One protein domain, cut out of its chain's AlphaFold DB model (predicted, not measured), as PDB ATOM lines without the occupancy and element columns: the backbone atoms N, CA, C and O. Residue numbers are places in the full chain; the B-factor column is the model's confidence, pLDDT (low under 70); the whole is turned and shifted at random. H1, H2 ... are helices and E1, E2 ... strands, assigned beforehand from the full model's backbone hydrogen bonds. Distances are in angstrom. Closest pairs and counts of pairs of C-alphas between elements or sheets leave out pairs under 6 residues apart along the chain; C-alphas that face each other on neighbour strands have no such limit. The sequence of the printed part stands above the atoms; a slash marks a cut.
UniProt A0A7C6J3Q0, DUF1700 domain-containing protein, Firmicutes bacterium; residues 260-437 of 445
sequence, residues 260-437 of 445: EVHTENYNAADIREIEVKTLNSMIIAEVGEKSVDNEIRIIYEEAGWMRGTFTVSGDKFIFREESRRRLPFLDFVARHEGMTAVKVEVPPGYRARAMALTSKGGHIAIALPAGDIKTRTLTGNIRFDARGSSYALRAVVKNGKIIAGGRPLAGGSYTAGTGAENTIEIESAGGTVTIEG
ATOM      1  N   GLU A 260     109.845-130.053 291.385       95.19
ATOM      2  CA  GLU A 260     109.506-131.466 291.499       95.19
ATOM      3  C   GLU A 260     109.482-132.068 290.091       95.19
ATOM      4  O   GLU A 260     109.006-131.431 289.154       95.19
ATOM      5  N   VAL A 261     110.052-133.259 289.909       96.00
ATOM      6  CA  VAL A 261     110.102-133.903 288.591       96.00
ATOM      7  C   VAL A 261     109.018-134.965 288.523       96.00
ATOM      8  O   VAL A 261     109.065-135.949 289.258       96.00
ATOM      9  N   HIS A 262     108.070-134.781 287.612       95.19
ATOM     10  CA  HIS A 262     107.031-135.757 287.309       95.19
ATOM     11  C   HIS A 262     107.376-136.470 286.008       95.19
ATOM     12  O   HIS A 262     107.750-135.831 285.028       95.19
ATOM     13  N   THR A 263     107.285-137.797 286.012       94.56
ATOM     14  CA  THR A 263     107.510-138.625 284.825       94.56
ATOM     15  C   THR A 263     106.285-139.488 284.596       94.56
ATOM     16  O   THR A 263     105.903-140.247 285.481       94.56
ATOM     17  N   GLU A 264     105.700-139.371 283.411       93.75
ATOM     18  CA  GLU A 264     104.570-140.177 282.956       93.75
ATOM     19  C   GLU A 264     104.985-140.933 281.693       93.75
ATOM     20  O   GLU A 264     105.619-140.360 280.804       93.75
ATOM     21  N   ASN A 265     104.625-142.213 281.614       93.50
ATOM     22  CA  ASN A 265     104.904-143.060 280.458       93.50
ATOM     23  C   ASN A 265     103.585-143.477 279.806       93.50
ATOM     24  O   ASN A 265     102.630-143.845 280.492       93.50
ATOM     25  N   TYR A 266     103.549-143.454 278.478       92.44
ATOM     26  CA  TYR A 266     102.394-143.841 277.677       92.44
ATOM     27  C   TYR A 266     102.821-144.805 276.582       92.44
ATOM     28  O   TYR A 266     103.878-144.635 275.981       92.44
ATOM     29  N   ASN A 267     101.983-145.786 276.258       91.44
ATOM     30  CA  ASN A 267     102.246-146.665 275.127       91.44
ATOM     31  C   ASN A 267     102.152-145.871 273.813       91.44
ATOM     32  O   ASN A 267     101.145-145.213 273.541       91.44
ATOM     33  N   ALA A 268     103.188-145.949 272.976       89.56
ATOM     34  CA  ALA A 268     103.240-145.219 271.714       89.56
ATOM     35  C   ALA A 268     102.152-145.655 270.718       89.56
ATOM     36  O   ALA A 268     101.781-144.879 269.842       89.56
ATOM     37  N   ALA A 269     101.618-146.874 270.841       89.69
ATOM     38  CA  ALA A 269     100.531-147.352 269.986       89.69
ATOM     39  C   ALA A 269      99.191-146.643 270.260       89.69
ATOM     40  O   ALA A 269      98.366-146.522 269.349       89.69
ATOM     41  N   ASP A 270      98.993-146.168 271.492       92.50
ATOM     42  CA  ASP A 270      97.730-145.586 271.945       92.50
ATOM     43  C   ASP A 270      97.644-144.087 271.642       92.50
ATOM     44  O   ASP A 270      96.551-143.537 271.568       92.50
ATOM     45  N   ILE A 271      98.784-143.422 271.438       93.69
ATOM     46  CA  ILE A 271      98.857-141.975 271.242       93.69
ATOM     47  C   ILE A 271      99.239-141.660 269.800       93.69
ATOM     48  O   ILE A 271     100.324-142.004 269.335       93.69
ATOM     49  N   ARG A 272      98.370-140.943 269.091       92.38
ATOM     50  CA  ARG A 272      98.603-140.447 267.726       92.38
ATOM     51  C   ARG A 272      98.705-138.932 267.661       92.38
ATOM     52  O   ARG A 272      99.299-138.417 266.717       92.38
ATOM     53  N   GLU A 273      98.152-138.223 268.640       94.56
ATOM     54  CA  GLU A 273      98.202-136.765 268.715       94.56
ATOM     55  C   GLU A 273      98.794-136.304 270.048       94.56
ATOM     56  O   GLU A 273      98.464-136.838 271.106       94.56
ATOM     57  N   ILE A 274      99.661-135.292 270.004       95.56
ATOM     58  CA  ILE A 274     100.337-134.745 271.187       95.56
ATOM     59  C   ILE A 274     100.092-133.242 271.251       95.56
ATOM     60  O   ILE A 274     100.438-132.499 270.337       95.56
ATOM     61  N   GLU A 275      99.520-132.768 272.350       97.31
ATOM     62  CA  GLU A 275      99.323-131.350 272.619       97.31
ATOM     63  C   GLU A 275     100.035-130.958 273.912       97.31
ATOM     64  O   GLU A 275      99.752-131.502 274.974       97.31
ATOM     65  N   VAL A 276     100.942-129.986 273.834       97.44
ATOM     66  CA  VAL A 276     101.681-129.464 274.987       97.44
ATOM     67  C   VAL A 276     101.463-127.964 275.071       97.44
ATOM     68  O   VAL A 276     101.837-127.214 274.169       97.44
ATOM     69  N   LYS A 277     100.854-127.518 276.170       96.69
ATOM     70  CA  LYS A 277     100.604-126.107 276.464       96.69
ATOM     71  C   LYS A 277     101.308-125.704 277.752       96.69
ATOM     72  O   LYS A 277     100.883-126.110 278.831       96.69
ATOM     73  N   THR A 278     102.336-124.871 277.639       95.12
ATOM     74  CA  THR A 278     103.053-124.299 278.785       95.12
ATOM     75  C   THR A 278     102.759-122.808 278.943       95.12
ATOM     76  O   THR A 278     102.450-122.100 277.979       95.12
ATOM     77  N   LEU A 279     102.834-122.310 280.177       91.25
ATOM     78  CA  LEU A 279     102.868-120.880 280.458       91.25
ATOM     79  C   LEU A 279     104.290-120.383 280.220       91.25
ATOM     80  O   LEU A 279     104.507-119.566 279.331       91.25
ATOM     81  N   ASN A 280     105.251-120.908 280.974       89.56
ATOM     82  CA  ASN A 280     106.633-120.434 280.936       89.56
ATOM     83  C   ASN A 280     107.657-121.549 280.691       89.56
ATOM     84  O   ASN A 280     108.756-121.284 280.214       89.56
ATOM     85  N   SER A 281     107.313-122.802 280.992       93.50
ATOM     86  CA  SER A 281     108.257-123.906 280.813       93.50
ATOM     87  C   SER A 281     108.671-124.078 279.351       93.50
ATOM     88  O   SER A 281     107.850-123.968 278.432       93.50
ATOM     89  N   MET A 282     109.949-124.385 279.151       95.19
ATOM     90  CA  MET A 282     110.494-124.828 277.879       95.19
ATOM     91  C   MET A 282     109.797-126.111 277.433       95.19
ATOM     92  O   MET A 282     109.398-126.935 278.256       95.19
ATOM     93  N   ILE A 283     109.689-126.299 276.126       96.31
ATOM     94  CA  ILE A 283     109.194-127.533 275.526       96.31
ATOM     95  C   ILE A 283     110.354-128.156 274.759       96.31
ATOM     96  O   ILE A 283     110.926-127.515 273.881       96.31
ATOM     97  N   ILE A 284     110.705-129.390 275.094       95.56
ATOM     98  CA  ILE A 284     111.754-130.147 274.410       95.56
ATOM     99  C   ILE A 284     111.100-131.403 273.859       95.56
ATOM    100  O   ILE A 284     110.599-132.216 274.624       95.56
ATOM    101  N   ALA A 285     111.063-131.542 272.543       94.12
ATOM    102  CA  ALA A 285     110.502-132.702 271.871       94.12
ATOM    103  C   ALA A 285     111.629-133.412 271.118       94.12
ATOM    104  O   ALA A 285     112.196-132.837 270.188       94.12
ATOM    105  N   GLU A 286     111.985-134.626 271.534       92.31
ATOM    106  CA  GLU A 286     113.153-135.349 271.019       92.31
ATOM    107  C   GLU A 286     112.942-136.868 270.992       92.31
ATOM    108  O   GLU A 286     112.028-137.411 271.615       92.31
ATOM    109  N   VAL A 287     113.780-137.568 270.228       89.12
ATOM    110  CA  VAL A 287     113.817-139.035 270.242       89.12
ATOM    111  C   VAL A 287     114.627-139.483 271.458       89.12
ATOM    112  O   VAL A 287     115.785-139.097 271.602       89.12
ATOM    113  N   GLY A 288     114.036-140.295 272.335       81.38
ATOM    114  CA  GLY A 288     114.682-140.707 273.582       81.38
ATOM    115  C   GLY A 288     115.868-141.654 273.356       81.38
ATOM    116  O   GLY A 288     115.690-142.766 272.863       81.38
ATOM    117  N   GLU A 289     117.077-141.272 273.794       66.69
ATOM    118  CA  GLU A 289     118.291-142.121 273.727       66.69
ATOM    119  C   GLU A 289     118.177-143.411 274.566       66.69
ATOM    120  O   GLU A 289     118.862-144.399 274.307       66.69
ATOM    121  N   LYS A 290     117.309-143.396 275.589       58.12
ATOM    122  CA  LYS A 290     117.051-144.497 276.534       58.12
ATOM    123  C   LYS A 290     115.578-144.922 276.542       58.12
ATOM    124  O   LYS A 290     115.060-145.288 277.603       58.12
ATOM    125  N   SER A 291     114.877-144.828 275.407       51.53
ATOM    126  CA  SER A 291     113.531-145.406 275.287       51.53
ATOM    127  C   SER A 291     113.634-146.929 275.338       51.53
ATOM    128  O   SER A 291     113.795-147.606 274.326       51.53
ATOM    129  N   VAL A 292     113.589-147.451 276.560       54.75
ATOM    130  CA  VAL A 292     113.172-148.820 276.843       54.75
ATOM    131  C   VAL A 292     111.726-148.934 276.345       54.75
ATOM    132  O   VAL A 292     110.917-148.072 276.668       54.75
ATOM    133  N   ASP A 293     111.466-149.930 275.498       63.81
ATOM    134  CA  ASP A 293     110.155-150.431 275.062       63.81
ATOM    135  C   ASP A 293     109.092-149.399 274.655       63.81
ATOM    136  O   ASP A 293     108.328-148.961 275.490       63.81
ATOM    137  N   ASN A 294     108.974-149.088 273.353       82.25
ATOM    138  CA  ASN A 294     107.765-148.579 272.663       82.25
ATOM    139  C   ASN A 294     106.876-147.544 273.409       82.25
ATOM    140  O   ASN A 294     105.669-147.467 273.168       82.25
ATOM    141  N   GLU A 295     107.463-146.746 274.296       90.25
ATOM    142  CA  GLU A 295     106.781-145.820 275.193       90.25
ATOM    143  C   GLU A 295     107.174-144.378 274.874       90.25
ATOM    144  O   GLU A 295     108.336-144.064 274.600       90.25
ATOM    145  N   ILE A 296     106.182-143.495 274.943       91.31
ATOM    146  CA  ILE A 296     106.349-142.046 274.973       91.31
ATOM    147  C   ILE A 296     106.502-141.640 276.435       91.31
ATOM    148  O   ILE A 296     105.608-141.888 277.248       91.31
ATOM    149  N   ARG A 297     107.612-140.985 276.764       93.38
ATOM    150  CA  ARG A 297     107.908-140.503 278.112       93.38
ATOM    151  C   ARG A 297     107.762-138.992 278.173       93.38
ATOM    152  O   ARG A 297     108.379-138.260 277.400       93.38
ATOM    153  N   ILE A 298     106.972-138.523 279.130       94.44
ATOM    154  CA  ILE A 298     106.782-137.102 279.407       94.44
ATOM    155  C   ILE A 298     107.428-136.783 280.749       94.44
ATOM    156  O   ILE A 298     107.019-137.316 281.778       94.44
ATOM    157  N   ILE A 299     108.428-135.904 280.741       95.75
ATOM    158  CA  ILE A 299     109.139-135.461 281.945       95.75
ATOM    159  C   ILE A 299     108.828-133.987 282.158       95.75
ATOM    160  O   ILE A 299     109.144-133.160 281.306       95.75
ATOM    161  N   TYR A 300     108.231-133.639 283.290       96.94
ATOM    162  CA  TYR A 300     107.882-132.264 283.619       96.94
ATOM    163  C   TYR A 300     108.559-131.813 284.908       96.94
ATOM    164  O   TYR A 300     108.484-132.483 285.936       96.94
ATOM    165  N   GLU A 301     109.198-130.650 284.843       96.44
ATOM    166  CA  GLU A 301     109.798-129.969 285.984       96.44
ATOM    167  C   GLU A 301     108.807-128.953 286.565       96.44
ATOM    168  O   GLU A 301     108.717-127.807 286.123       96.44
ATOM    169  N   GLU A 302     108.049-129.374 287.575       94.69
ATOM    170  CA  GLU A 302     107.017-128.559 288.199       94.69
ATOM    171  C   GLU A 302     107.614-127.565 289.203       94.69
ATOM    172  O   GLU A 302     108.055-127.928 290.296       94.69
ATOM    173  N   ALA A 303     107.587-126.277 288.852       92.69
ATOM    174  CA  ALA A 303     107.899-125.204 289.791       92.69
ATOM    175  C   ALA A 303     106.755-124.995 290.795       92.69
ATOM    176  O   ALA A 303     105.578-125.082 290.453       92.69
ATOM    177  N   GLY A 304     107.079-124.571 292.020       89.69
ATOM    178  CA  GLY A 304     106.101-124.441 293.114       89.69
ATOM    179  C   GLY A 304     104.945-123.441 292.912       89.69
ATOM    180  O   GLY A 304     104.072-123.356 293.779       89.69
ATOM    181  N   TRP A 305     104.928-122.676 291.816       90.00
ATOM    182  CA  TRP A 305     103.866-121.731 291.438       90.00
ATOM    183  C   TRP A 305     103.056-122.157 290.201       90.00
ATOM    184  O   TRP A 305     102.094-121.472 289.847       90.00
ATOM    185  N   MET A 306     103.405-123.279 289.573       92.12
ATOM    186  CA  MET A 306     102.718-123.855 288.412       92.12
ATOM    187  C   MET A 306     102.273-125.279 288.735       92.12
ATOM    188  O   MET A 306     102.724-125.866 289.714       92.12
ATOM    189  N   ARG A 307     101.341-125.813 287.953       93.75
ATOM    190  CA  ARG A 307     100.886-127.196 288.055       93.75
ATOM    191  C   ARG A 307     100.737-127.799 286.674       93.75
ATOM    192  O   ARG A 307     100.090-127.195 285.821       93.75
ATOM    193  N   GLY A 308     101.317-128.976 286.476       94.50
ATOM    194  CA  GLY A 308     101.128-129.766 285.267       94.50
ATOM    195  C   GLY A 308      99.886-130.640 285.387       94.50
ATOM    196  O   GLY A 308      99.606-131.214 286.440       94.50
ATOM    197  N   THR A 309      99.126-130.742 284.305       96.06
ATOM    198  CA  THR A 309      98.040-131.714 284.167       96.06
ATOM    199  C   THR A 309      98.296-132.568 282.940       96.06
ATOM    200  O   THR A 309      98.624-132.050 281.872       96.06
ATOM    201  N   PHE A 310      98.159-133.877 283.122       95.88
ATOM    202  CA  PHE A 310      98.346-134.887 282.092       95.88
ATOM    203  C   PHE A 310      96.983-135.511 281.822       95.88
ATOM    204  O   PHE A 310      96.310-135.975 282.744       95.88
ATOM    205  N   THR A 311      96.511-135.452 280.585       95.94
ATOM    206  CA  THR A 311      95.194-135.973 280.210       95.94
ATOM    207  C   THR A 311      95.300-136.714 278.891       95.94
ATOM    208  O   THR A 311      95.941-136.240 277.959       95.94
ATOM    209  N   VAL A 312      94.641-137.865 278.803       95.31
ATOM    210  CA  VAL A 312      94.495-138.623 277.559       95.31
ATOM    211  C   VAL A 312      93.018-138.632 277.184       95.31
ATOM    212  O   VAL A 312      92.163-138.963 278.006       95.31
ATOM    213  N   SER A 313      92.708-138.229 275.955       93.88
ATOM    214  CA  SER A 313      91.356-138.231 275.400       93.88
ATOM    215  C   SER A 313      91.373-138.976 274.069       93.88
ATOM    216  O   SER A 313      91.824-138.440 273.062       93.88
ATOM    217  N   GLY A 314      90.921-140.233 274.072       92.75
ATOM    218  CA  GLY A 314      91.065-141.109 272.906       92.75
ATOM    219  C   GLY A 314      92.539-141.398 272.617       92.75
ATOM    220  O   GLY A 314      93.243-141.869 273.503       92.75
ATOM    221  N   ASP A 315      92.994-141.076 271.406       94.06
ATOM    222  CA  ASP A 315      94.386-141.203 270.953       94.06
ATOM    223  C   ASP A 315      95.199-139.903 271.093       94.06
ATOM    224  O   ASP A 315      96.306-139.781 270.555       94.06
ATOM    225  N   LYS A 316      94.657-138.915 271.812       96.00
ATOM    226  CA  LYS A 316      95.279-137.611 272.007       96.00
ATOM    227  C   LYS A 316      95.777-137.430 273.432       96.00
ATOM    228  O   LYS A 316      94.992-137.394 274.383       96.00
ATOM    229  N   PHE A 317      97.080-137.218 273.563       96.31
ATOM    230  CA  PHE A 317      97.710-136.768 274.796       96.31
ATOM    231  C   PHE A 317      97.672-135.239 274.894       96.31
ATOM    232  O   PHE A 317      97.973-134.531 273.931       96.31
ATOM    233  N   ILE A 318      97.314-134.724 276.069       97.38
ATOM    234  CA  ILE A 318      97.238-133.297 276.371       97.38
ATOM    235  C   ILE A 318      97.989-133.030 277.675       97.38
ATOM    236  O   ILE A 318      97.568-133.462 278.749       97.38
ATOM    237  N   PHE A 319      99.066-132.258 277.576       97.69
ATOM    238  CA  PHE A 319      99.728-131.630 278.709       97.69
ATOM    239  C   PHE A 319      99.323-130.162 278.805       97.69
ATOM    240  O   PHE A 319      99.414-129.408 277.827       97.69
ATOM    241  N   ARG A 320      98.940-129.727 280.006       96.81
ATOM    242  CA  ARG A 320      98.641-128.322 280.276       96.81
ATOM    243  C   ARG A 320      99.255-127.857 281.586       96.81
ATOM    244  O   ARG A 320      98.974-128.414 282.644       96.81
ATOM    245  N   GLU A 321     100.046-126.798 281.493       94.88
ATOM    246  CA  GLU A 321     100.558-126.050 282.634       94.88
ATOM    247  C   GLU A 321      99.554-124.967 283.043       94.88
ATOM    248  O   GLU A 321      99.117-124.152 282.225       94.88
ATOM    249  N   GLU A 322      99.201-124.942 284.323       92.88
ATOM    250  CA  GLU A 322      98.278-123.971 284.900       92.88
ATOM    251  C   GLU A 322      98.902-123.274 286.113       92.88
ATOM    252  O   GLU A 322      99.803-123.786 286.779       92.88
ATOM    253  N   SER A 323      98.424-122.068 286.418       91.75
ATOM    254  CA  SER A 323      98.865-121.340 287.607       91.75
ATOM    255  C   SER A 323      98.342-122.027 288.865       91.75
ATOM    256  O   SER A 323      97.133-122.207 289.012       91.75
ATOM    257  N   ARG A 324      99.213-122.279 289.853       91.50
ATOM    258  CA  ARG A 324      98.765-122.631 291.218       91.50
ATOM    259  C   ARG A 324      98.128-121.446 291.946       91.50
ATOM    260  O   ARG A 324      97.737-121.579 293.101       91.50
ATOM    261  N   ARG A 325      98.052-120.273 291.301       91.31
ATOM    262  CA  ARG A 325      97.610-119.012 291.906       91.31
ATOM    263  C   ARG A 325      98.426-118.680 293.157       91.31
ATOM    264  O   ARG A 325      97.898-118.189 294.146       91.31
ATOM    265  N   ARG A 326      99.720-118.999 293.128       90.31
ATOM    266  CA  ARG A 326     100.664-118.702 294.211       90.31
ATOM    267  C   ARG A 326     101.436-117.415 293.942       90.31
ATOM    268  O   ARG A 326     101.566-116.581 294.828       90.31
ATOM    269  N   LEU A 327     101.923-117.263 292.712       90.69
ATOM    270  CA  LEU A 327     102.627-116.070 292.258       90.69
ATOM    271  C   LEU A 327     101.606-115.088 291.649       90.69
ATOM    272  O   LEU A 327     100.917-115.480 290.700       90.69
ATOM    273  N   PRO A 328     101.481-113.851 292.164       89.50
ATOM    274  CA  PRO A 328     100.659-112.829 291.515       89.50
ATOM    275  C   PRO A 328     101.289-112.437 290.174       89.50
ATOM    276  O   PRO A 328     102.454-112.739 289.942       89.50
ATOM    277  N   PHE A 329     100.546-111.798 289.268       88.44
ATOM    278  CA  PHE A 329     101.100-111.295 287.999       88.44
ATOM    279  C   PHE A 329     101.854-112.349 287.161       88.44
ATOM    280  O   PHE A 329     102.706-112.003 286.338       88.44
ATOM    281  N   LEU A 330     101.548-113.641 287.340       88.00
ATOM    282  CA  LEU A 330     102.257-114.725 286.656       88.00
ATOM    283  C   LEU A 330     102.196-114.560 285.136       88.00
ATOM    284  O   LEU A 330     103.177-114.834 284.465       88.00
ATOM    285  N   ASP A 331     101.093-114.052 284.590       85.00
ATOM    286  CA  ASP A 331     100.941-113.808 283.151       85.00
ATOM    287  C   ASP A 331     101.923-112.769 282.583       85.00
ATOM    288  O   ASP A 331     102.231-112.798 281.387       85.00
ATOM    289  N   PHE A 332     102.418-111.854 283.419       82.94
ATOM    290  CA  PHE A 332     103.483-110.926 283.047       82.94
ATOM    291  C   PHE A 332     104.836-111.640 283.050       82.94
ATOM    292  O   PHE A 332     105.576-111.584 282.069       82.94
ATOM    293  N   VAL A 333     105.124-112.375 284.125       83.69
ATOM    294  CA  VAL A 333     106.393-113.091 284.310       83.69
ATOM    295  C   VAL A 333     106.554-114.248 283.327       83.69
ATOM    296  O   VAL A 333     107.652-114.499 282.851       83.69
ATOM    297  N   ALA A 334     105.464-114.920 282.963       85.81
ATOM    298  CA  ALA A 334     105.445-116.048 282.038       85.81
ATOM    299  C   ALA A 334     105.801-115.666 280.593       85.81
ATOM    300  O   ALA A 334     105.759-116.520 279.719       85.81
ATOM    301  N   ARG A 335     106.107-114.391 280.322       85.75
ATOM    302  CA  ARG A 335     106.684-113.923 279.053       85.75
ATOM    303  C   ARG A 335     108.213-113.865 279.081       85.75
ATOM    304  O   ARG A 335     108.811-113.611 278.042       85.75
ATOM    305  N   HIS A 336     108.840-114.026 280.239       83.25
ATOM    306  CA  HIS A 336     110.293-114.150 280.335       83.25
ATOM    307  C   HIS A 336     110.730-115.579 280.032       83.25
ATOM    308  O   HIS A 336     109.896-116.468 279.952       83.25
ATOM    309  N   GLU A 337     112.029-115.789 279.847       82.69
ATOM    310  CA  GLU A 337     112.590-117.120 279.636       82.69
ATOM    311  C   GLU A 337     112.462-117.959 280.917       82.69
ATOM    312  O   GLU A 337     113.076-117.658 281.947       82.69
ATOM    313  N   GLY A 338     111.636-119.004 280.851       80.50
ATOM    314  CA  GLY A 338     111.524-120.031 281.877       80.50
ATOM    315  C   GLY A 338     112.584-121.115 281.705       80.50
ATOM    316  O   GLY A 338     112.858-121.551 280.595       80.50
ATOM    317  N   MET A 339     113.148-121.571 282.824       84.50
ATOM    318  CA  MET A 339     114.203-122.600 282.866       84.50
ATOM    319  C   MET A 339     113.710-123.981 283.310       84.50
ATOM    320  O   MET A 339     114.508-124.906 283.472       84.50
ATOM    321  N   THR A 340     112.415-124.108 283.584       93.62
ATOM    322  CA  THR A 340     111.746-125.397 283.764       93.62
ATOM    323  C   THR A 340     111.408-125.983 282.407       93.62
ATOM    324  O   THR A 340     111.181-125.232 281.458       93.62
ATOM    325  N   ALA A 341     111.360-127.305 282.294       95.44
ATOM    326  CA  ALA A 341     111.084-127.971 281.028       95.44
ATOM    327  C   ALA A 341     109.942-128.988 281.120       95.44
ATOM    328  O   ALA A 341     109.768-129.678 282.123       95.44
ATOM    329  N   VAL A 342     109.212-129.105 280.014       96.88
ATOM    330  CA  VAL A 342     108.419-130.275 279.644       96.88
ATOM    331  C   VAL A 342     109.169-130.967 278.516       96.88
ATOM    332  O   VAL A 342     109.298-130.414 277.421       96.88
ATOM    333  N   LYS A 343     109.683-132.161 278.787       95.94
ATOM    334  CA  LYS A 343     110.324-133.011 277.792       95.94
ATOM    335  C   LYS A 343     109.342-134.061 277.301       95.94
ATOM    336  O   LYS A 343     108.700-134.726 278.109       95.94
ATOM    337  N   VAL A 344     109.250-134.196 275.989       94.69
ATOM    338  CA  VAL A 344     108.496-135.221 275.277       94.69
ATOM    339  C   VAL A 344     109.518-136.092 274.564       94.69
ATOM    340  O   VAL A 344     110.032-135.718 273.511       94.69
ATOM    341  N   GLU A 345     109.833-137.231 275.167       93.44
ATOM    342  CA  GLU A 345     110.715-138.244 274.597       93.44
ATOM    343  C   GLU A 345     109.852-139.291 273.890       93.44
ATOM    344  O   GLU A 345     109.018-139.947 274.518       93.44
ATOM    345  N   VAL A 346     110.028-139.451 272.580       91.62
ATOM    346  CA  VAL A 346     109.319-140.481 271.800       91.62
ATOM    347  C   VAL A 346     110.260-141.628 271.426       91.62
ATOM    348  O   VAL A 346     111.467-141.398 271.270       91.62
ATOM    349  N   PRO A 347     109.747-142.859 271.235       90.12
ATOM    350  CA  PRO A 347     110.593-143.973 270.843       90.12
ATOM    351  C   PRO A 347     111.027-143.844 269.370       90.12
ATOM    352  O   PRO A 347     110.314-143.245 268.554       90.12
ATOM    353  N   PRO A 348     112.184-144.414 268.983       86.81
ATOM    354  CA  PRO A 348     112.646-144.386 267.599       86.81
ATOM    355  C   PRO A 348     111.604-144.944 266.622       86.81
ATOM    356  O   PRO A 348     111.030-146.007 266.841       86.81
ATOM    357  N   GLY A 349     111.370-144.232 265.518       82.44
ATOM    358  CA  GLY A 349     110.402-144.631 264.490       82.44
ATOM    359  C   GLY A 349     108.949-144.244 264.783       82.44
ATOM    360  O   GLY A 349     108.121-144.340 263.876       82.44
ATOM    361  N   TYR A 350     108.637-143.748 265.985       87.00
ATOM    362  CA  TYR A 350     107.331-143.164 266.277       87.00
ATOM    363  C   TYR A 350     107.084-141.912 265.431       87.00
ATOM    364  O   TYR A 350     107.971-141.074 265.255       87.00
ATOM    365  N   ARG A 351     105.856-141.781 264.926       84.38
ATOM    366  CA  ARG A 351     105.389-140.605 264.190       84.38
ATOM    367  C   ARG A 351     104.012-140.221 264.702       84.38
ATOM    368  O   ARG A 351     103.044-140.948 264.485       84.38
ATOM    369  N   ALA A 352     103.936-139.075 265.369       86.06
ATOM    370  CA  ALA A 352     102.651-138.480 265.695       86.06
ATOM    371  C   ALA A 352     101.963-138.036 264.398       86.06
ATOM    372  O   ALA A 352     102.602-137.478 263.506       86.06
ATOM    373  N   ARG A 353     100.648-138.246 264.316       90.56
ATOM    374  CA  ARG A 353      99.811-137.679 263.257       90.56
ATOM    375  C   ARG A 353      99.841-136.157 263.324       90.56
ATOM    376  O   ARG A 353      99.988-135.516 262.298       90.56
ATOM    377  N   ALA A 354      99.698-135.610 264.530       92.19
ATOM    378  CA  ALA A 354      99.749-134.179 264.775       92.19
ATOM    379  C   ALA A 354     100.392-133.875 266.132       92.19
ATOM    380  O   ALA A 354     100.125-134.546 267.133       92.19
ATOM    381  N   MET A 355     101.206-132.826 266.175       94.56
ATOM    382  CA  MET A 355     101.841-132.325 267.384       94.56
ATOM    383  C   MET A 355     101.649-130.813 267.498       94.56
ATOM    384  O   MET A 355     102.093-130.050 266.644       94.56
ATOM    385  N   ALA A 356     100.996-130.369 268.568       96.25
ATOM    386  CA  ALA A 356     100.748-128.963 268.851       96.25
ATOM    387  C   ALA A 356     101.538-128.521 270.090       96.25
ATOM    388  O   ALA A 356     101.197-128.886 271.213       96.25
ATOM    389  N   LEU A 357     102.574-127.707 269.892       96.38
ATOM    390  CA  LEU A 357     103.459-127.221 270.952       96.38
ATOM    391  C   LEU A 357     103.248-125.719 271.141       96.38
ATOM    392  O   LEU A 357     103.495-124.919 270.242       96.38
ATOM    393  N   THR A 358     102.749-125.302 272.298       96.31
ATOM    394  CA  THR A 358     102.477-123.889 272.582       96.31
ATOM    395  C   THR A 358     103.090-123.482 273.908       96.31
ATOM    396  O   THR A 358     102.770-124.066 274.938       96.31
ATOM    397  N   SER A 359     103.898-122.426 273.893       93.69
ATOM    398  CA  SER A 359     104.411-121.778 275.103       93.69
ATOM    399  C   SER A 359     104.085-120.283 275.092       93.69
ATOM    400  O   SER A 359     103.950-119.703 274.015       93.69
ATOM    401  N   LYS A 360     103.937-119.614 276.247       89.31
ATOM    402  CA  LYS A 360     103.900-118.137 276.256       89.31
ATOM    403  C   LYS A 360     105.325-117.575 276.230       89.31
ATOM    404  O   LYS A 360     105.635-116.818 275.313       89.31
ATOM    405  N   GLY A 361     106.173-117.946 277.188       83.50
ATOM    406  CA  GLY A 361     107.544-117.419 277.320       83.50
ATOM    407  C   GLY A 361     108.667-118.430 277.116       83.50
ATOM    408  O   GLY A 361     109.793-118.039 276.815       83.50
ATOM    409  N   GLY A 362     108.362-119.722 277.219       88.06
ATOM    410  CA  GLY A 362     109.345-120.791 277.139       88.06
ATOM    411  C   GLY A 362     109.913-120.990 275.737       88.06
ATOM    412  O   GLY A 362     109.251-120.770 274.712       88.06
ATOM    413  N   HIS A 363     111.164-121.442 275.707       93.69
ATOM    414  CA  HIS A 363     111.834-121.898 274.496       93.69
ATOM    415  C   HIS A 363     111.278-123.235 274.025       93.69
ATOM    416  O   HIS A 363     110.907-124.078 274.839       93.69
ATOM    417  N   ILE A 364     111.240-123.442 272.711       95.38
ATOM    418  CA  ILE A 364     110.765-124.696 272.127       95.38
ATOM    419  C   ILE A 364     111.889-125.302 271.292       95.38
ATOM    420  O   ILE A 364     112.371-124.669 270.356       95.38
ATOM    421  N   ALA A 365     112.320-126.510 271.638       95.12
ATOM    422  CA  ALA A 365     113.315-127.278 270.902       95.12
ATOM    423  C   ALA A 365     112.661-128.540 270.337       95.12
ATOM    424  O   ALA A 365     112.003-129.279 271.066       95.12
ATOM    425  N   ILE A 366     112.820-128.762 269.035       93.62
ATOM    426  CA  ILE A 366     112.181-129.858 268.309       93.62
ATOM    427  C   ILE A 366     113.258-130.594 267.519       93.62
ATOM    428  O   ILE A 366     113.849-130.034 266.596       93.62
ATOM    429  N   ALA A 367     113.484-131.847 267.895       90.19
ATOM    430  CA  ALA A 367     114.409-132.792 267.281       90.19
ATOM    431  C   ALA A 367     113.688-134.130 267.038       90.19
ATOM    432  O   ALA A 367     114.101-135.187 267.519       90.19
ATOM    433  N   LEU A 368     112.552-134.070 266.336       83.88
ATOM    434  CA  LEU A 368     111.709-135.224 266.022       83.88
ATOM    435  C   LEU A 368     111.661-135.493 264.510       83.88
ATOM    436  O   LEU A 368     111.555-134.541 263.735       83.88
ATOM    437  N   PRO A 369     111.677-136.770 264.079       68.31
ATOM    438  CA  PRO A 369     111.417-137.135 262.691       68.31
ATOM    439  C   PRO A 369     109.950-136.843 262.322       68.31
ATOM    440  O   PRO A 369     109.066-136.889 263.174       68.31
ATOM    441  N   ALA A 370     109.704-136.511 261.052       63.88
ATOM    442  CA  ALA A 370     108.512-135.782 260.615       63.88
ATOM    443  C   ALA A 370     107.134-136.377 260.989       63.88
ATOM    444  O   ALA A 370     106.921-137.590 260.999       63.88
ATOM    445  N   GLY A 371     106.199-135.441 261.172       77.75
ATOM    446  CA  GLY A 371     104.741-135.527 261.306       77.75
ATOM    447  C   GLY A 371     104.182-134.096 261.188       77.75
ATOM    448  O   GLY A 371     104.976-133.166 261.004       77.75
ATOM    449  N   ASP A 372     102.866-133.879 261.287       89.50
ATOM    450  CA  ASP A 372     102.338-132.507 261.279       89.50
ATOM    451  C   ASP A 372     102.668-131.807 262.603       89.50
ATOM    452  O   ASP A 372     102.185-132.204 263.664       89.50
ATOM    453  N   ILE A 373     103.491-130.759 262.566       92.69
ATOM    454  CA  ILE A 373     103.934-130.036 263.764       92.69
ATOM    455  C   ILE A 373     103.476-128.588 263.684       92.69
ATOM    456  O   ILE A 373     103.866-127.841 262.791       92.69
ATOM    457  N   LYS A 374     102.710-128.150 264.681       95.56
ATOM    458  CA  LYS A 374     102.318-126.755 264.862       95.56
ATOM    459  C   LYS A 374     102.901-126.217 266.153       95.56
ATOM    460  O   LYS A 374     102.550-126.669 267.240       95.56
ATOM    461  N   THR A 375     103.756-125.214 266.037       95.31
ATOM    462  CA  THR A 375     104.483-124.644 267.166       95.31
ATOM    463  C   THR A 375     104.252-123.146 267.279       95.31
ATOM    464  O   THR A 375     104.378-122.418 266.294       95.31
ATOM    465  N   ARG A 376     103.942-122.668 268.490       95.44
ATOM    466  CA  ARG A 376     103.723-121.245 268.763       95.44
ATOM    467  C   ARG A 376     104.377-120.789 270.065       95.44
ATOM    468  O   ARG A 376     104.214-121.427 271.102       95.44
ATOM    469  N   THR A 377     105.022-119.625 270.029       93.06
ATOM    470  CA  THR A 377     105.486-118.915 271.231       93.06
ATOM    471  C   THR A 377     105.317-117.397 271.118       93.06
ATOM    472  O   THR A 377     105.243-116.858 270.011       93.06
ATOM    473  N   LEU A 378     105.203-116.676 272.242       89.38
ATOM    474  CA  LEU A 378     105.155-115.207 272.202       89.38
ATOM    475  C   LEU A 378     106.566-114.626 272.182       89.38
ATOM    476  O   LEU A 378     106.899-113.868 271.278       89.38
ATOM    477  N   THR A 379     107.391-114.970 273.161       88.19
ATOM    478  CA  THR A 379     108.718-114.359 273.353       88.19
ATOM    479  C   THR A 379     109.860-115.366 273.285       88.19
ATOM    480  O   THR A 379     111.003-114.962 273.090       88.19
ATOM    481  N   GLY A 380     109.567-116.665 273.378       88.62
ATOM    482  CA  GLY A 380     110.577-117.713 273.330       88.62
ATOM    483  C   GLY A 380     111.213-117.884 271.946       88.62
ATOM    484  O   GLY A 380     110.595-117.700 270.896       88.62
ATOM    485  N   ASN A 381     112.479-118.278 271.939       93.38
ATOM    486  CA  ASN A 381     113.150-118.837 270.766       93.38
ATOM    487  C   ASN A 381     112.622-120.239 270.432       93.38
ATOM    488  O   ASN A 381     112.310-121.019 271.335       93.38
ATOM    489  N   ILE A 382     112.575-120.559 269.141       94.62
ATOM    490  CA  ILE A 382     112.225-121.886 268.632       94.62
ATOM    491  C   ILE A 382     113.432-122.436 267.881       94.62
ATOM    492  O   ILE A 382     113.934-121.779 266.971       94.62
ATOM    493  N   ARG A 383     113.887-123.635 268.239       94.81
ATOM    494  CA  ARG A 383     114.917-124.378 267.511       94.81
ATOM    495  C   ARG A 383     114.288-125.616 266.895       94.81
ATOM    496  O   ARG A 383     113.717-126.437 267.606       94.81
ATOM    497  N   PHE A 384     114.408-125.733 265.582       92.62
ATOM    498  CA  PHE A 384     113.912-126.866 264.821       92.62
ATOM    499  C   PHE A 384     115.083-127.532 264.096       92.62
ATOM    500  O   PHE A 384     115.741-126.896 263.267       92.62
ATOM    501  N   ASP A 385     115.359-128.793 264.438       89.25
ATOM    502  CA  ASP A 385     116.291-129.628 263.686       89.25
ATOM    503  C   ASP A 385     115.554-130.245 262.498       89.25
ATOM    504  O   ASP A 385     114.651-131.065 262.646       89.25
ATOM    505  N   ALA A 386     115.940-129.810 261.306       77.81
ATOM    506  CA  ALA A 386     115.278-130.150 260.064       77.81
ATOM    507  C   ALA A 386     115.912-131.378 259.374       77.81
ATOM    508  O   ALA A 386     115.653-131.638 258.195       77.81
ATOM    509  N   ARG A 387     116.769-132.128 260.079       75.19
ATOM    510  CA  ARG A 387     117.411-133.347 259.568       75.19
ATOM    511  C   ARG A 387     116.419-134.510 259.463       75.19
ATOM    512  O   ARG A 387     115.634-134.774 260.365       75.19
ATOM    513  N   GLY A 388     116.531-135.286 258.382       63.56
ATOM    514  CA  GLY A 388     116.013-136.659 258.341       63.56
ATOM    515  C   GLY A 388     114.582-136.873 257.833       63.56
ATOM    516  O   GLY A 388     114.058-137.967 258.034       63.56
ATOM    517  N   SER A 389     113.927-135.916 257.162       63.91
ATOM    518  CA  SER A 389     112.616-136.131 256.505       63.91
ATOM    519  C   SER A 389     112.287-135.054 255.458       63.91
ATOM    520  O   SER A 389     112.830-133.956 255.521       63.91
ATOM    521  N   SER A 390     111.372-135.344 254.523       75.38
ATOM    522  CA  SER A 390     110.740-134.327 253.663       75.38
ATOM    523  C   SER A 390     109.558-133.687 254.401       75.38
ATOM    524  O   SER A 390     108.741-134.404 254.981       75.38
ATOM    525  N   TYR A 391     109.482-132.357 254.411       83.25
ATOM    526  CA  TYR A 391     108.441-131.581 255.093       83.25
ATOM    527  C   TYR A 391     108.175-130.266 254.358       83.25
ATOM    528  O   TYR A 391     109.079-129.703 253.742       83.25
ATOM    529  N   ALA A 392     106.953-129.755 254.485       88.19
ATOM    530  CA  ALA A 392     106.576-128.414 254.070       88.19
ATOM    531  C   ALA A 392     106.651-127.494 255.292       88.19
ATOM    532  O   ALA A 392     105.799-127.541 256.176       88.19
ATOM    533  N   LEU A 393     107.693-126.668 255.362       89.75
ATOM    534  CA  LEU A 393     107.944-125.760 256.478       89.75
ATOM    535  C   LEU A 393     107.393-124.371 256.171       89.75
ATOM    536  O   LEU A 393     107.679-123.804 255.116       89.75
ATOM    537  N   ARG A 394     106.683-123.787 257.134       92.62
ATOM    538  CA  ARG A 394     106.281-122.383 257.170       92.62
ATOM    539  C   ARG A 394     106.626-121.801 258.535       92.62
ATOM    540  O   ARG A 394     105.991-122.123 259.533       92.62
ATOM    541  N   ALA A 395     107.606-120.908 258.567       92.81
ATOM    542  CA  ALA A 395     107.994-120.160 259.756       92.81
ATOM    543  C   ALA A 395     107.582-118.691 259.620       92.81
ATOM    544  O   ALA A 395     107.810-118.075 258.581       92.81
ATOM    545  N   VAL A 396     106.986-118.119 260.665       93.88
ATOM    546  CA  VAL A 396     106.558-116.716 260.711       93.88
ATOM    547  C   VAL A 396     106.993-116.085 262.028       93.88
ATOM    548  O   VAL A 396     106.722-116.610 263.109       93.88
ATOM    549  N   VAL A 397     107.636-114.923 261.937       93.81
ATOM    550  CA  VAL A 397     108.005-114.080 263.073       93.81
ATOM    551  C   VAL A 397     107.462-112.667 262.899       93.81
ATOM    552  O   VAL A 397     107.518-112.103 261.809       93.81
ATOM    553  N   LYS A 398     106.935-112.073 263.976       90.62
ATOM    554  CA  LYS A 398     106.404-110.698 263.927       90.62
ATOM    555  C   LYS A 398     107.479-109.650 264.228       90.62
ATOM    556  O   LYS A 398     107.772-108.817 263.383       90.62
ATOM    557  N   ASN A 399     108.064-109.712 265.424       89.06
ATOM    558  CA  ASN A 399     109.110-108.796 265.899       89.06
ATOM    559  C   ASN A 399     110.448-109.520 266.149       89.06
ATOM    560  O   ASN A 399     111.320-108.996 266.837       89.06
ATOM    561  N   GLY A 400     110.568-110.753 265.652       88.19
ATOM    562  CA  GLY A 400     111.706-111.641 265.861       88.19
ATOM    563  C   GLY A 400     112.641-111.727 264.656       88.19
ATOM    564  O   GLY A 400     112.613-110.888 263.756       88.19
ATOM    565  N   LYS A 401     113.465-112.776 264.633       92.75
ATOM    566  CA  LYS A 401     114.379-113.090 263.522       92.75
ATOM    567  C   LYS A 401     114.253-114.557 263.139       92.75
ATOM    568  O   LYS A 401     114.009-115.393 264.004       92.75
ATOM    569  N   ILE A 402     114.459-114.865 261.863       93.38
ATOM    570  CA  ILE A 402     114.568-116.244 261.375       93.38
ATOM    571  C   ILE A 402     116.017-116.485 260.962       93.38
ATOM    572  O   ILE A 402     116.601-115.670 260.247       93.38
ATOM    573  N   ILE A 403     116.597-117.588 261.420       92.44
ATOM    574  CA  ILE A 403     117.926-118.063 261.049       92.44
ATOM    575  C   ILE A 403     117.746-119.434 260.404       92.44
ATOM    576  O   ILE A 403     117.256-120.352 261.051       92.44
ATOM    577  N   ALA A 404     118.152-119.584 259.148       89.50
ATOM    578  CA  ALA A 404     118.136-120.863 258.442       89.50
ATOM    579  C   ALA A 404     119.542-121.160 257.915       89.50
ATOM    580  O   ALA A 404     120.214-120.257 257.418       89.50
ATOM    581  N   GLY A 405     120.027-122.395 258.074       82.88
ATOM    582  CA  GLY A 405     121.364-122.778 257.590       82.88
ATOM    583  C   GLY A 405     122.500-121.913 258.164       82.88
ATOM    584  O   GLY A 405     123.491-121.647 257.488       82.88
ATOM    585  N   GLY A 406     122.326-121.400 259.388       83.38
ATOM    586  CA  GLY A 406     123.284-120.510 260.054       83.38
ATOM    587  C   GLY A 406     123.274-119.050 259.581       83.38
ATOM    588  O   GLY A 406     124.080-118.261 260.072       83.38
ATOM    589  N   ARG A 407     122.375-118.655 258.668       85.75
ATOM    590  CA  ARG A 407     122.271-117.275 258.167       85.75
ATOM    591  C   ARG A 407     120.952-116.619 258.589       85.75
ATOM    592  O   ARG A 407     119.904-117.258 258.491       85.75
ATOM    593  N   PRO A 408     120.972-115.352 259.042       88.12
ATOM    594  CA  PRO A 408     119.748-114.604 259.288       88.12
ATOM    595  C   PRO A 408     119.058-114.288 257.958       88.12
ATOM    596  O   PRO A 408     119.696-113.822 257.014       88.12
ATOM    597  N   LEU A 409     117.752-114.525 257.892       87.81
ATOM    598  CA  LEU A 409     116.934-114.220 256.726       87.81
ATOM    599  C   LEU A 409     116.305-112.830 256.856       87.81
ATOM    600  O   LEU A 409     115.946-112.392 257.952       87.81
ATOM    601  N   ALA A 410     116.162-112.141 255.725       80.31
ATOM    602  CA  ALA A 410     115.432-110.884 255.656       80.31
ATOM    603  C   ALA A 410     113.922-111.156 255.556       80.31
ATOM    604  O   ALA A 410     113.484-111.949 254.726       80.31
ATOM    605  N   GLY A 411     113.128-110.469 256.378       78.19
ATOM    606  CA  GLY A 411     111.670-110.605 256.400       78.19
ATOM    607  C   GLY A 411     111.137-111.462 257.551       78.19
ATOM    608  O   GLY A 411     111.870-112.175 258.232       78.19
ATOM    609  N   GLY A 412     109.832-111.344 257.800       86.06
ATOM    610  CA  GLY A 412     109.139-112.011 258.909       86.06
ATOM    611  C   GLY A 412     108.582-113.395 258.573       86.06
ATOM    612  O   GLY A 412     107.802-113.933 259.349       86.06
ATOM    613  N   SER A 413     108.905-113.975 257.417       90.50
ATOM    614  CA  SER A 413     108.376-115.278 257.009       90.50
ATOM    615  C   SER A 413     109.375-116.064 256.176       90.50
ATOM    616  O   SER A 413     110.066-115.487 255.341       90.50
ATOM    617  N   TYR A 414     109.392-117.379 256.355       88.81
ATOM    618  CA  TYR A 414     110.218-118.315 255.605       88.81
ATOM    619  C   TYR A 414     109.422-119.573 255.269       88.81
ATOM    620  O   TYR A 414     108.651-120.065 256.095       88.81
ATOM    621  N   THR A 415     109.621-120.104 254.066       88.81
ATOM    622  CA  THR A 415     108.983-121.340 253.608       88.81
ATOM    623  C   THR A 415     109.992-122.247 252.918       88.81
ATOM    624  O   THR A 415     110.797-121.756 252.130       88.81
ATOM    625  N   ALA A 416     109.926-123.555 253.169       85.06
ATOM    626  CA  ALA A 416     110.793-124.553 252.537       85.06
ATOM    627  C   ALA A 416     110.046-125.871 252.267       85.06
ATOM    628  O   ALA A 416     109.052-126.158 252.931       85.06
ATOM    629  N   GLY A 417     110.534-126.670 251.309       76.69
ATOM    630  CA  GLY A 417     110.055-128.041 251.065       76.69
ATOM    631  C   GLY A 417     108.599-128.151 250.584       76.69
ATOM    632  O   GLY A 417     107.837-129.010 251.025       76.69
ATOM    633  N   THR A 418     108.192-127.268 249.669       66.50
ATOM    634  CA  THR A 418     106.841-127.235 249.082       66.50
ATOM    635  C   THR A 418     106.413-128.600 248.519       66.50
ATOM    636  O   THR A 418     107.118-129.149 247.674       66.50
ATOM    637  N   GLY A 419     105.245-129.116 248.927       64.00
ATOM    638  CA  GLY A 419     104.644-130.337 248.361       64.00
ATOM    639  C   GLY A 419     104.899-131.637 249.132       64.00
ATOM    640  O   GLY A 419     104.517-132.699 248.647       64.00
ATOM    641  N   ALA A 420     105.522-131.577 250.311       76.31
ATOM    642  CA  ALA A 420     105.607-132.728 251.209       76.31
ATOM    643  C   ALA A 420     104.262-133.009 251.907       76.31
ATOM    644  O   ALA A 420     103.476-132.092 252.140       76.31
ATOM    645  N   GLU A 421     104.026-134.275 252.265       79.56
ATOM    646  CA  GLU A 421     102.816-134.722 252.976       79.56
ATOM    647  C   GLU A 421     102.719-134.131 254.391       79.56
ATOM    648  O   GLU A 421     101.641-133.730 254.814       79.56
ATOM    649  N   ASN A 422     103.854-134.019 255.088       84.50
ATOM    650  CA  ASN A 422     103.921-133.491 256.448       84.50
ATOM    651  C   ASN A 422     104.171-131.981 256.452       84.50
ATOM    652  O   ASN A 422     105.059-131.480 255.752       84.50
ATOM    653  N   THR A 423     103.444-131.269 257.306       89.00
ATOM    654  CA  THR A 423     103.501-129.813 257.436       89.00
ATOM    655  C   THR A 423     104.104-129.378 258.767       89.00
ATOM    656  O   THR A 423     103.831-129.941 259.822       89.00
ATOM    657  N   ILE A 424     104.947-128.347 258.730       90.75
ATOM    658  CA  ILE A 424     105.585-127.779 259.916       90.75
ATOM    659  C   ILE A 424     105.289-126.287 259.947       90.75
ATOM    660  O   ILE A 424     105.805-125.515 259.142       90.75
ATOM    661  N   GLU A 425     104.448-125.873 260.886       93.94
ATOM    662  CA  GLU A 425     104.088-124.480 261.115       93.94
ATOM    663  C   GLU A 425     104.772-123.963 262.378       93.94
ATOM    664  O   GLU A 425     104.539-124.463 263.478       93.94
ATOM    665  N   ILE A 426     105.596-122.929 262.232       94.38
ATOM    666  CA  ILE A 426     106.324-122.298 263.333       94.38
ATOM    667  C   ILE A 426     105.925-120.826 263.415       94.38
ATOM    668  O   ILE A 426     106.103-120.073 262.461       94.38
ATOM    669  N   GLU A 427     105.427-120.390 264.568       94.69
ATOM    670  CA  GLU A 427     105.034-119.001 264.808       94.69
ATOM    671  C   GLU A 427     105.689-118.449 266.083       94.69
ATOM    672  O   GLU A 427     105.512-118.998 267.173       94.69
ATOM    673  N   SER A 428     106.407-117.328 265.977       92.62
ATOM    674  CA  SER A 428     106.935-116.600 267.143       92.62
ATOM    675  C   SER A 428     106.613-115.107 267.076       92.62
ATOM    676  O   SER A 428     106.826-114.452 266.056       92.62
ATOM    677  N   ALA A 429     106.086-114.519 268.154       89.94
ATOM    678  CA  ALA A 429     105.757-113.089 268.137       89.94
ATOM    679  C   ALA A 429     106.998-112.188 268.300       89.94
ATOM    680  O   ALA A 429     107.042-111.115 267.697       89.94
ATOM    681  N   GLY A 430     108.007-112.607 269.064       85.75
ATOM    682  CA  GLY A 430     109.191-111.793 269.366       85.75
ATOM    683  C   GLY A 430     110.497-112.560 269.565       85.75
ATOM    684  O   GLY A 430     111.521-111.921 269.782       85.75
ATOM    685  N   GLY A 431     110.487-113.892 269.488       88.50
ATOM    686  CA  GLY A 431     111.693-114.706 269.631       88.50
ATOM    687  C   GLY A 431     112.421-114.969 268.313       88.50
ATOM    688  O   GLY A 431     111.979-114.584 267.228       88.50
ATOM    689  N   THR A 432     113.557-115.651 268.409       92.81
ATOM    690  CA  THR A 432     114.331-116.112 267.251       92.81
ATOM    691  C   THR A 432     113.902-117.521 266.856       92.81
ATOM    692  O   THR A 432     113.826-118.405 267.707       92.81
ATOM    693  N   VAL A 433     113.640-117.743 265.570       94.56
ATOM    694  CA  VAL A 433     113.394-119.074 265.004       94.56
ATOM    695  C   VAL A 433     114.665-119.544 264.310       94.56
ATOM    696  O   VAL A 433     115.078-118.942 263.322       94.56
ATOM    697  N   THR A 434     115.276-120.611 264.813       94.06
ATOM    698  CA  THR A 434     116.482-121.221 264.248       94.06
ATOM    699  C   THR A 434     116.129-122.558 263.613       94.06
ATOM    700  O   THR A 434     115.603-123.449 264.277       94.06
ATOM    701  N   ILE A 435     116.438-122.691 262.329       91.19
ATOM    702  CA  ILE A 435     116.205-123.879 261.516       91.19
ATOM    703  C   ILE A 435     117.570-124.447 261.124       91.19
ATOM    704  O   ILE A 435     118.334-123.826 260.376       91.19
ATOM    705  N   GLU A 436     117.881-125.626 261.649       87.25
ATOM    706  CA  GLU A 436     119.156-126.312 261.432       87.25
ATOM    707  C   GLU A 436     119.006-127.450 260.425       87.25
ATOM    708  O   GLU A 436     117.920-127.984 260.242       87.25
ATOM    709  N   GLY A 437     120.090-127.827 259.742       75.25
ATOM    710  CA  GLY A 437     120.055-128.945 258.790       75.25
ATOM    711  C   GLY A 437     119.454-128.624 257.416       75.25
ATOM    712  O   GLY A 437     119.255-129.540 256.626       75.25
TER     713      GLY A 437
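AT A GLANCE: This is residues 260 to 437 of the 445 residues of the protein "DUF1700 domain-containing protein" of Firmicutes bacterium (UniProt A0A7C6J3Q0). The domain is a sandwich of two broad sheets face to face, much of it built by a chain that winds from one sheet to the other in stacked turns. From E7 to E13 each link crosses to the other sheet, and E16 and E17 come back to slot in between E10 and E12 and between E11 and E13. Parallel strands make the middle of both sheets, antiparallel strands lie at both ends, and H1, four residues, is in the link from E6 to E7, beyond the strand ends. There are 178 printed residues with one named helix and 17 named strands, in the order E1 to E6, H1, E7 to E17; the class is mostly strand, and both sheets are mixed. The whole is compact, with a radius of gyration of the C-alphas of 15.9 A and spans of 42 by 41 by 26 A.

HOW THE PARTS SIT: The larger sheet runs, strand beside strand, E1, residues 260 to 267; E4, 295 to 303; E7, 341 to 346; E3, 282 to 287; E9, 364 to 367; E11, 382 to 385; E17, 432 to 436; E13, 401 to 404; and E14, 407 to 409. Its edge strands are E1 and E14. E1 and E4 are antiparallel at 161 degrees, with N 264 and O 298 within hydrogen-bond range at 2.9 A. E7 and E3 are parallel at 17 degrees, with N 284 and O 342 at 2.9 A. E11 and E17 are parallel at 4 degrees, with N 434 and O 382 at 2.8 A. E13 and E14 form a hairpin, with N 409 and O 402 at 2.9 A. The second sheet runs E5, residues 306 to 313; E6, 316 to 323; E2, 273 to 278; E8, 354 to 359; E10, 372 to 377; E16, 423 to 428; E12, 392 to 397; and E15, 413 to 416. E5 and E15 are its edge strands. E5 and E6 form a hairpin, with N 309 and O 320 at 2.9 A. E10 and E16 are parallel at 0 degrees, with N 375 and O 425 at 2.8 A. E12 and E15 are antiparallel at 167 degrees, with N 395 and O 414 at 2.8 A. The parts of the sandwich that face each other are 9.4 A apart centre to centre, with best planes 6 degrees apart. Across it, the closest C-alphas of E3 and E8 are those of Ile 283 and Leu 357, 7.3 A apart. E1 and E5 are only just apart, their closest C-alphas at 8.2 A. H1, residues 330 to 333, is on neither sheet; the C-alphas of Ser 323 and Leu 330, its closest to E6, are 7.5 A apart. H1 is too short for an O i to N i+4 pair; its one O i to N i+3 pair is within range.

IN THESE COORDINATES: E4 is the longest strand by residues, 25.3 A from first to last C-alpha. E1 measures 23.5 A and begins at C-alpha 260 (109.506, -131.466, 291.499). E6 measures 22.8 A and E5 22.5 A. H1 begins at C-alpha 330 (102.257, -114.725, 286.656). E17 ends at C-alpha 436 (119.156, -126.312, 261.432).

THE WHOLE: The two C-alphas farthest apart are those of Arg 326 and Gly 419, at 47.5 A. The printed part, residues 260 to 437, has no cut. No link is long. Mean pLDDT of the printed part is 88.8; residues 289 to 293, 369 to 370, 388 to 389 and 418 to 419 are under 70.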